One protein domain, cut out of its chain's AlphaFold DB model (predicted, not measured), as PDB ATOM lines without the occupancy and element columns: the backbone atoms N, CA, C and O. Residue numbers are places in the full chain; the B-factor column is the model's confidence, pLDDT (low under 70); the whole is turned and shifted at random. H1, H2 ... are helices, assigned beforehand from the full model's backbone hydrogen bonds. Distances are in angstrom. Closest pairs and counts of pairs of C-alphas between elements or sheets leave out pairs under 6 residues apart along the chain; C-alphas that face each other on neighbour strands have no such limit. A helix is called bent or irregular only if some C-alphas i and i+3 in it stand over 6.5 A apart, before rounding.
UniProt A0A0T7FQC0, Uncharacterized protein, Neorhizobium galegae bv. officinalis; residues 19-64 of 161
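This is residues 19 to 64 of the 161 residues of an uncharacterized protein of Neorhizobium galegae bv. officinalis (UniProt A0A0T7FQC0). One long straight helix, H1, makes an arm, and after its last residue, Val 44, a tight link turns a corner into the short helix H2, and the two make an uneven L; H3, a single small helical turn, comes after H2 and folds back near it. Residues 19 to 37 of H1 stick out free of the rest, and H1 makes the long axis of the whole. The printed part has 46 residues with three named helices, in the order H1, H2, H3, and no named strand; the class is all helix. It is only just loose, close to extended, with a radius of gyration of the C-alphas of 14.1 A. The outline is elongated, and the C-alphas span 41 by 21 by 13 A along their three main axes.

The longest helix is H1, residues 19 to 44, with 26 residues and 36.9 A from first to last C-alpha. It begins at C-alpha 19 at (15.736, 36.114, -10.760) and ends at C-alpha 44 at (50.647, 45.453, -18.454). Its N-to-C direction is (0.96, 0.22, -0.18), and from end to end the x coordinate changes far more than y or z. H2, residues 48 to 56, has 9 residues and measures 12.5 A from first to last C-alpha. From C-alpha 48 at (54.694, 38.411, -24.599) to C-alpha 56 at (46.633, 30.001, -29.161), x, y and z each fall, and its N-to-C direction is (-0.57, -0.61, -0.55). H3, residues 60 to 63, has 4 residues and ends at C-alpha 63 at (44.978, 41.703, -34.048). Phe 64 follows it as the last printed residue. None of the three helices is bent or irregular.

H1 touches H2, with 5 pairs of C-alphas within 8 A. Their closest C-alphas are those of Leu 42 and Tyr 50, 5.6 A apart. H1 touches H2 with residues 39 to 43 alone. The lines of the two helices stand at a steep tilt of 55 degrees, and they run opposite ways. Their centres are 20.3 A apart. H2 and H3 are close but not clearly touching, with 2 pairs of C-alphas within 8 A. The closest C-alphas of these two are those of Val 54 and Glu 60, 5.8 A apart, and the centres are 11.0 A apart. H1 and H3 are apart, with no C-alpha of the one within 8 A of the other. Residues 19 to 37, which belong to H1, stand free: no C-alpha 8 or more residues away along the chain is within 10 A of theirs. In H1 and H2 every O i to N i+4 pair is within hydrogen-bond range; H3, with 4 residues, is too short for such a pair, and its 1 pair of O i and N i+3 is not within range.

The two C-alphas farthest apart are those of Gln 19 and Phe 64, the first and last printed residues, at 41.4 A. The printed part runs from residue 19 to residue 64 without a cut, within a full chain of 161 residues. The link from H1 to H2 is tight, with 3 residues between them, and so is the link from H2 to H3, also with 3 residues; no link is long. The mean pLDDT of the printed part is 80.4. It is 86 for H1, 75 for H2 and 73 for H3. The model's confidence is low, under 70, at 4 residues, namely residues 46 to 48, of which 48 belongs to H2, and residue 61, which belongs to H3.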
ATOM      1  N   GLN A  19      14.517  36.523 -11.468       73.12
ATOM      2  CA  GLN A  19      15.736  36.114 -10.760       73.12
ATOM      3  C   GLN A  19      16.733  35.418 -11.687       73.12
ATOM      4  O   GLN A  19      17.901  35.785 -11.687       73.12
ATOM      5  N   ARG A  20      16.286  34.478 -12.531       74.12
ATOM      6  CA  ARG A  20      17.165  33.842 -13.524       74.12
ATOM      7  C   ARG A  20      17.737  34.859 -14.504       74.12
ATOM      8  O   ARG A  20      18.937  34.844 -14.732       74.12
ATOM      9  N   SER A  21      16.916  35.779 -15.017       75.00
ATOM     10  CA  SER A  21      17.409  36.832 -15.911       75.00
ATOM     11  C   SER A  21      18.400  37.771 -15.221       75.00
ATOM     12  O   SER A  21      19.424  38.096 -15.805       75.00
ATOM     13  N   ALA A  22      18.158  38.142 -13.963       80.00
ATOM     14  CA  ALA A  22      19.051  38.996 -13.192       80.00
ATOM     15  C   ALA A  22      20.383  38.294 -12.903       80.00
ATOM     16  O   ALA A  22      21.434  38.910 -13.038       80.00
ATOM     17  N   VAL A  23      20.352  36.997 -12.584       86.50
ATOM     18  CA  VAL A  23      21.555  36.168 -12.421       86.50
ATOM     19  C   VAL A  23      22.319  36.051 -13.738       86.50
ATOM     20  O   VAL A  23      23.538  36.184 -13.736       86.50
ATOM     21  N   SER A  24      21.634  35.862 -14.869       83.81
ATOM     22  CA  SER A  24      22.278  35.830 -16.186       83.81
ATOM     23  C   SER A  24      22.917  37.170 -16.551       83.81
ATOM     24  O   SER A  24      24.059  37.189 -16.998       83.81
ATOM     25  N   VAL A  25      22.221  38.288 -16.328       88.38
ATOM     26  CA  VAL A  25      22.743  39.637 -16.601       88.38
ATOM     27  C   VAL A  25      23.930  39.951 -15.694       88.38
ATOM     28  O   VAL A  25      24.959  40.421 -16.173       88.38
ATOM     29  N   PHE A  26      23.825  39.640 -14.403       90.31
ATOM     30  CA  PHE A  26      24.919  39.815 -13.454       90.31
ATOM     31  C   PHE A  26      26.122  38.937 -13.809       90.31
ATOM     32  O   PHE A  26      27.249  39.420 -13.824       90.31
ATOM     33  N   GLY A  27      25.891  37.669 -14.153       92.81
ATOM     34  CA  GLY A  27      26.940  36.748 -14.585       92.81
ATOM     35  C   GLY A  27      27.635  37.222 -15.860       92.81
ATOM     36  O   GLY A  27      28.859  37.186 -15.935       92.81
ATOM     37  N   PHE A  28      26.875  37.737 -16.829       94.38
ATOM     38  CA  PHE A  28      27.435  38.339 -18.037       94.38
ATOM     39  C   PHE A  28      28.288  39.566 -17.707       94.38
ATOM     40  O   PHE A  28      29.426  39.666 -18.161       94.38
ATOM     41  N   PHE A  29      27.779  40.474 -16.872       94.25
ATOM     42  CA  PHE A  29      28.520  41.665 -16.461       94.25
ATOM     43  C   PHE A  29      29.813  41.300 -15.722       94.25
ATOM     44  O   PHE A  29      30.876  41.836 -16.026       94.25
ATOM     45  N   LEU A  30      29.747  40.329 -14.810       95.19
ATOM     46  CA  LEU A  30      30.909  39.805 -14.103       95.19
ATOM     47  C   LEU A  30      31.933  39.210 -15.077       95.19
ATOM     48  O   LEU A  30      33.120  39.502 -14.960       95.19
ATOM     49  N   ALA A  31      31.487  38.428 -16.062       95.06
ATOM     50  CA  ALA A  31      32.364  37.862 -17.082       95.06
ATOM     51  C   ALA A  31      33.063  38.952 -17.910       95.06
ATOM     52  O   ALA A  31      34.267  38.857 -18.144       95.06
ATOM     53  N   VAL A  32      32.346  40.012 -18.298       95.31
ATOM     54  CA  VAL A  32      32.919  41.160 -19.020       95.31
ATOM     55  C   VAL A  32      33.970  41.878 -18.173       95.31
ATOM     56  O   VAL A  32      35.063  42.154 -18.665       95.31
ATOM     57  N   VAL A  33      33.678  42.143 -16.898       94.88
ATOM     58  CA  VAL A  33      34.628  42.788 -15.977       94.88
ATOM     59  C   VAL A  33      35.878  41.928 -15.792       94.88
ATOM     60  O   VAL A  33      36.990  42.443 -15.890       94.88
ATOM     61  N   LEU A  34      35.720  40.618 -15.585       94.06
ATOM     62  CA  LEU A  34      36.846  39.689 -15.455       94.06
ATOM     63  C   LEU A  34      37.683  39.619 -16.734       94.06
ATOM     64  O   LEU A  34      38.910  39.626 -16.654       94.06
ATOM     65  N   ALA A  35      37.044  39.598 -17.904       91.56
ATOM     66  CA  ALA A  35      37.740  39.624 -19.184       91.56
ATOM     67  C   ALA A  35      38.540  40.923 -19.355       91.56
ATOM     68  O   ALA A  35      39.725  40.870 -19.674       91.56
ATOM     69  N   ALA A  36      37.932  42.077 -19.068       88.00
ATOM     70  CA  ALA A  36      38.608  43.369 -19.127       88.00
ATOM     71  C   ALA A  36      39.831  43.402 -18.194       88.00
ATOM     72  O   ALA A  36      40.925  43.780 -18.616       88.00
ATOM     73  N   LEU A  37      39.676  42.925 -16.960       88.81
ATOM     74  CA  LEU A  37      40.746  42.886 -15.964       88.81
ATOM     75  C   LEU A  37      41.870  41.915 -16.361       88.81
ATOM     76  O   LEU A  37      43.049  42.232 -16.231       88.81
ATOM     77  N   ALA A  38      41.525  40.758 -16.927       85.38
ATOM     78  CA  ALA A  38      42.504  39.823 -17.471       85.38
ATOM     79  C   ALA A  38      43.281  40.443 -18.642       85.38
ATOM     80  O   ALA A  38      44.505  40.341 -18.684       85.38
ATOM     81  N   THR A  39      42.596  41.122 -19.570       82.00
ATOM     82  CA  THR A  39      43.251  41.772 -20.716       82.00
ATOM     83  C   THR A  39      44.195  42.887 -20.290       82.00
ATOM     84  O   THR A  39      45.309  42.945 -20.804       82.00
ATOM     85  N   THR A  40      43.819  43.725 -19.319       79.00
ATOM     86  CA  THR A  40      44.702  44.777 -18.801       79.00
ATOM     87  C   THR A  40      45.896  44.192 -18.061       79.00
ATOM     88  O   THR A  40      47.018  44.613 -18.322       79.00
ATOM     89  N   VAL A  41      45.716  43.167 -17.223       81.19
ATOM     90  CA  VAL A  41      46.842  42.480 -16.565       81.19
ATOM     91  C   VAL A  41      47.783  41.841 -17.592       81.19
ATOM     92  O   VAL A  41      48.999  41.992 -17.488       81.19
ATOM     93  N   LEU A  42      47.251  41.174 -18.620       76.12
ATOM     94  CA  LEU A  42      48.041  40.585 -19.710       76.12
ATOM     95  C   LEU A  42      48.775  41.638 -20.548       76.12
ATOM     96  O   LEU A  42      49.877  41.374 -21.034       76.12
ATOM     97  N   PHE A  43      48.167  42.811 -20.724       71.44
ATOM     98  CA  PHE A  43      48.744  43.936 -21.452       71.44
ATOM     99  C   PHE A  43      49.883  44.592 -20.661       71.44
ATOM    100  O   PHE A  43      50.969  44.799 -21.202       71.44
ATOM    101  N   VAL A  44      49.661  44.855 -19.368       75.25
ATOM    102  CA  VAL A  44      50.647  45.453 -18.454       75.25
ATOM    103  C   VAL A  44      51.820  44.500 -18.200       75.25
ATOM    104  O   VAL A  44      52.965  44.941 -18.128       75.25
ATOM    105  N   ASN A  45      51.580  43.185 -18.132       70.81
ATOM    106  CA  ASN A  45      52.599  42.174 -17.822       70.81
ATOM    107  C   ASN A  45      53.494  41.790 -19.021       70.81
ATOM    108  O   ASN A  45      53.859  40.628 -19.200       70.81
ATOM    109  N   ASN A  46      53.881  42.774 -19.838       64.69
ATOM    110  CA  ASN A  46      54.614  42.615 -21.091       64.69
ATOM    111  C   ASN A  46      53.835  41.788 -22.131       64.69
ATOM    112  O   ASN A  46      53.585  40.591 -21.967       64.69
ATOM    113  N   GLY A  47      53.559  42.389 -23.292       61.88
ATOM    114  CA  GLY A  47      52.789  41.798 -24.398       61.88
ATOM    115  C   GLY A  47      53.278  40.443 -24.949       61.88
ATOM    116  O   GLY A  47      52.686  39.928 -25.890       61.88
ATOM    117  N   ARG A  48      54.322  39.820 -24.380       67.31
ATOM    118  CA  ARG A  48      54.694  38.411 -24.599       67.31
ATOM    119  C   ARG A  48      53.596  37.430 -24.173       67.31
ATOM    120  O   ARG A  48      53.365  36.475 -24.911       67.31
ATOM    121  N   ASN A  49      52.921  37.646 -23.040       71.06
ATOM    122  CA  ASN A  49      51.818  36.764 -22.626       71.06
ATOM    123  C   ASN A  49      50.563  36.995 -23.474       71.06
ATOM    124  O   ASN A  49      49.946  36.033 -23.924       71.06
ATOM    125  N   TYR A  50      50.261  38.254 -23.795       74.31
ATOM    126  CA  TYR A  50      49.222  38.598 -24.765       74.31
ATOM    127  C   TYR A  50      49.474  37.948 -26.135       74.31
ATOM    128  O   TYR A  50      48.599  37.271 -26.664       74.31
ATOM    129  N   LYS A  51      50.702  38.036 -26.673       73.44
ATOM    130  CA  LYS A  51      51.087  37.370 -27.928       73.44
ATOM    131  C   LYS A  51      50.854  35.861 -27.876       73.44
ATOM    132  O   LYS A  51      50.295  35.326 -28.823       73.44
ATOM    133  N   ARG A  52      51.233  35.176 -26.787       76.69
ATOM    134  CA  ARG A  52      50.995  33.724 -26.631       76.69
ATOM    135  C   ARG A  52      49.509  33.368 -26.654       76.69
ATOM    136  O   ARG A  52      49.147  32.404 -27.319       76.69
ATOM    137  N   LEU A  53      48.668  34.149 -25.979       77.31
ATOM    138  CA  LEU A  53      47.222  33.929 -25.963       77.31
ATOM    139  C   LEU A  53      46.606  34.152 -27.353       77.31
ATOM    140  O   LEU A  53      45.845  33.319 -27.838       77.31
ATOM    141  N   VAL A  54      46.986  35.242 -28.025       78.50
ATOM    142  CA  VAL A  54      46.512  35.558 -29.382       78.50
ATOM    143  C   VAL A  54      46.942  34.484 -30.389       78.50
ATOM    144  O   VAL A  54      46.145  34.131 -31.257       78.50
ATOM    145  N   ARG A  55      48.143  33.902 -30.228       78.12
ATOM    146  CA  ARG A  55      48.587  32.732 -31.007       78.12
ATOM    147  C   ARG A  55      47.712  31.508 -30.777       78.12
ATOM    148  O   ARG A  55      47.281  30.873 -31.729       78.12
ATOM    149  N   GLN A  56      47.440  31.175 -29.515       79.12
ATOM    150  CA  GLN A  56      46.633  30.001 -29.161       79.12
ATOM    151  C   GLN A  56      45.191  30.102 -29.663       79.12
ATOM    152  O   GLN A  56      44.606  29.098 -30.048       79.12
ATOM    153  N   LEU A  57      44.634  31.312 -29.686       82.19
ATOM    154  CA  LEU A  57      43.294  31.583 -30.202       82.19
ATOM    155  C   LEU A  57      43.266  31.802 -31.726       82.19
ATOM    156  O   LEU A  57      42.198  32.058 -32.271       82.19
ATOM    157  N   ALA A  58      44.416  31.727 -32.409       74.94
ATOM    158  CA  ALA A  58      44.574  32.012 -33.838       74.94
ATOM    159  C   ALA A  58      44.042  33.398 -34.276       74.94
ATOM    160  O   ALA A  58      43.707  33.611 -35.439       74.94
ATOM    161  N   LEU A  59      44.007  34.376 -33.364       78.44
ATOM    162  CA  LEU A  59      43.573  35.750 -33.655       78.44
ATOM    163  C   LEU A  59      44.697  36.626 -34.235       78.44
ATOM    164  O   LEU A  59      44.521  37.833 -34.410       78.44
ATOM    165  N   GLU A  60      45.852  36.034 -34.545       74.12
ATOM    166  CA  GLU A  60      47.024  36.761 -35.041       74.12
ATOM    167  C   GLU A  60      46.707  37.583 -36.296       74.12
ATOM    168  O   GLU A  60      47.159  38.719 -36.384       74.12
ATOM    169  N   GLN A  61      45.870  37.067 -37.208       68.62
ATOM    170  CA  GLN A  61      45.537  37.755 -38.464       68.62
ATOM    171  C   GLN A  61      44.642  38.991 -38.300       68.62
ATOM    172  O   GLN A  61      44.577  39.821 -39.200       68.62
ATOM    173  N   TYR A  62      43.919  39.094 -37.182       74.25
ATOM    174  CA  TYR A  62      42.979  40.192 -36.933       74.25
ATOM    175  C   TYR A  62      43.561  41.254 -36.007       74.25
ATOM    176  O   TYR A  62      43.179  42.417 -36.083       74.25
ATOM    177  N   LEU A  63      44.455  40.843 -35.105       74.50
ATOM    178  CA  LEU A  63      44.978  41.703 -34.048       74.50
ATOM    179  C   LEU A  63      46.411  42.166 -34.300       74.50
ATOM    180  O   LEU A  63      46.800  43.203 -33.764       74.50
ATOM    181  N   PHE A  64      47.206  41.423 -35.079       70.94
ATOM    182  CA  PHE A  64      48.567  41.832 -35.403       70.94
ATOM    183  C   PHE A  64      48.670  42.322 -36.847       70.94
ATOM    184  O   PHE A  64      48.116  41.700 -37.752       70.94
TER     185      PHE A  64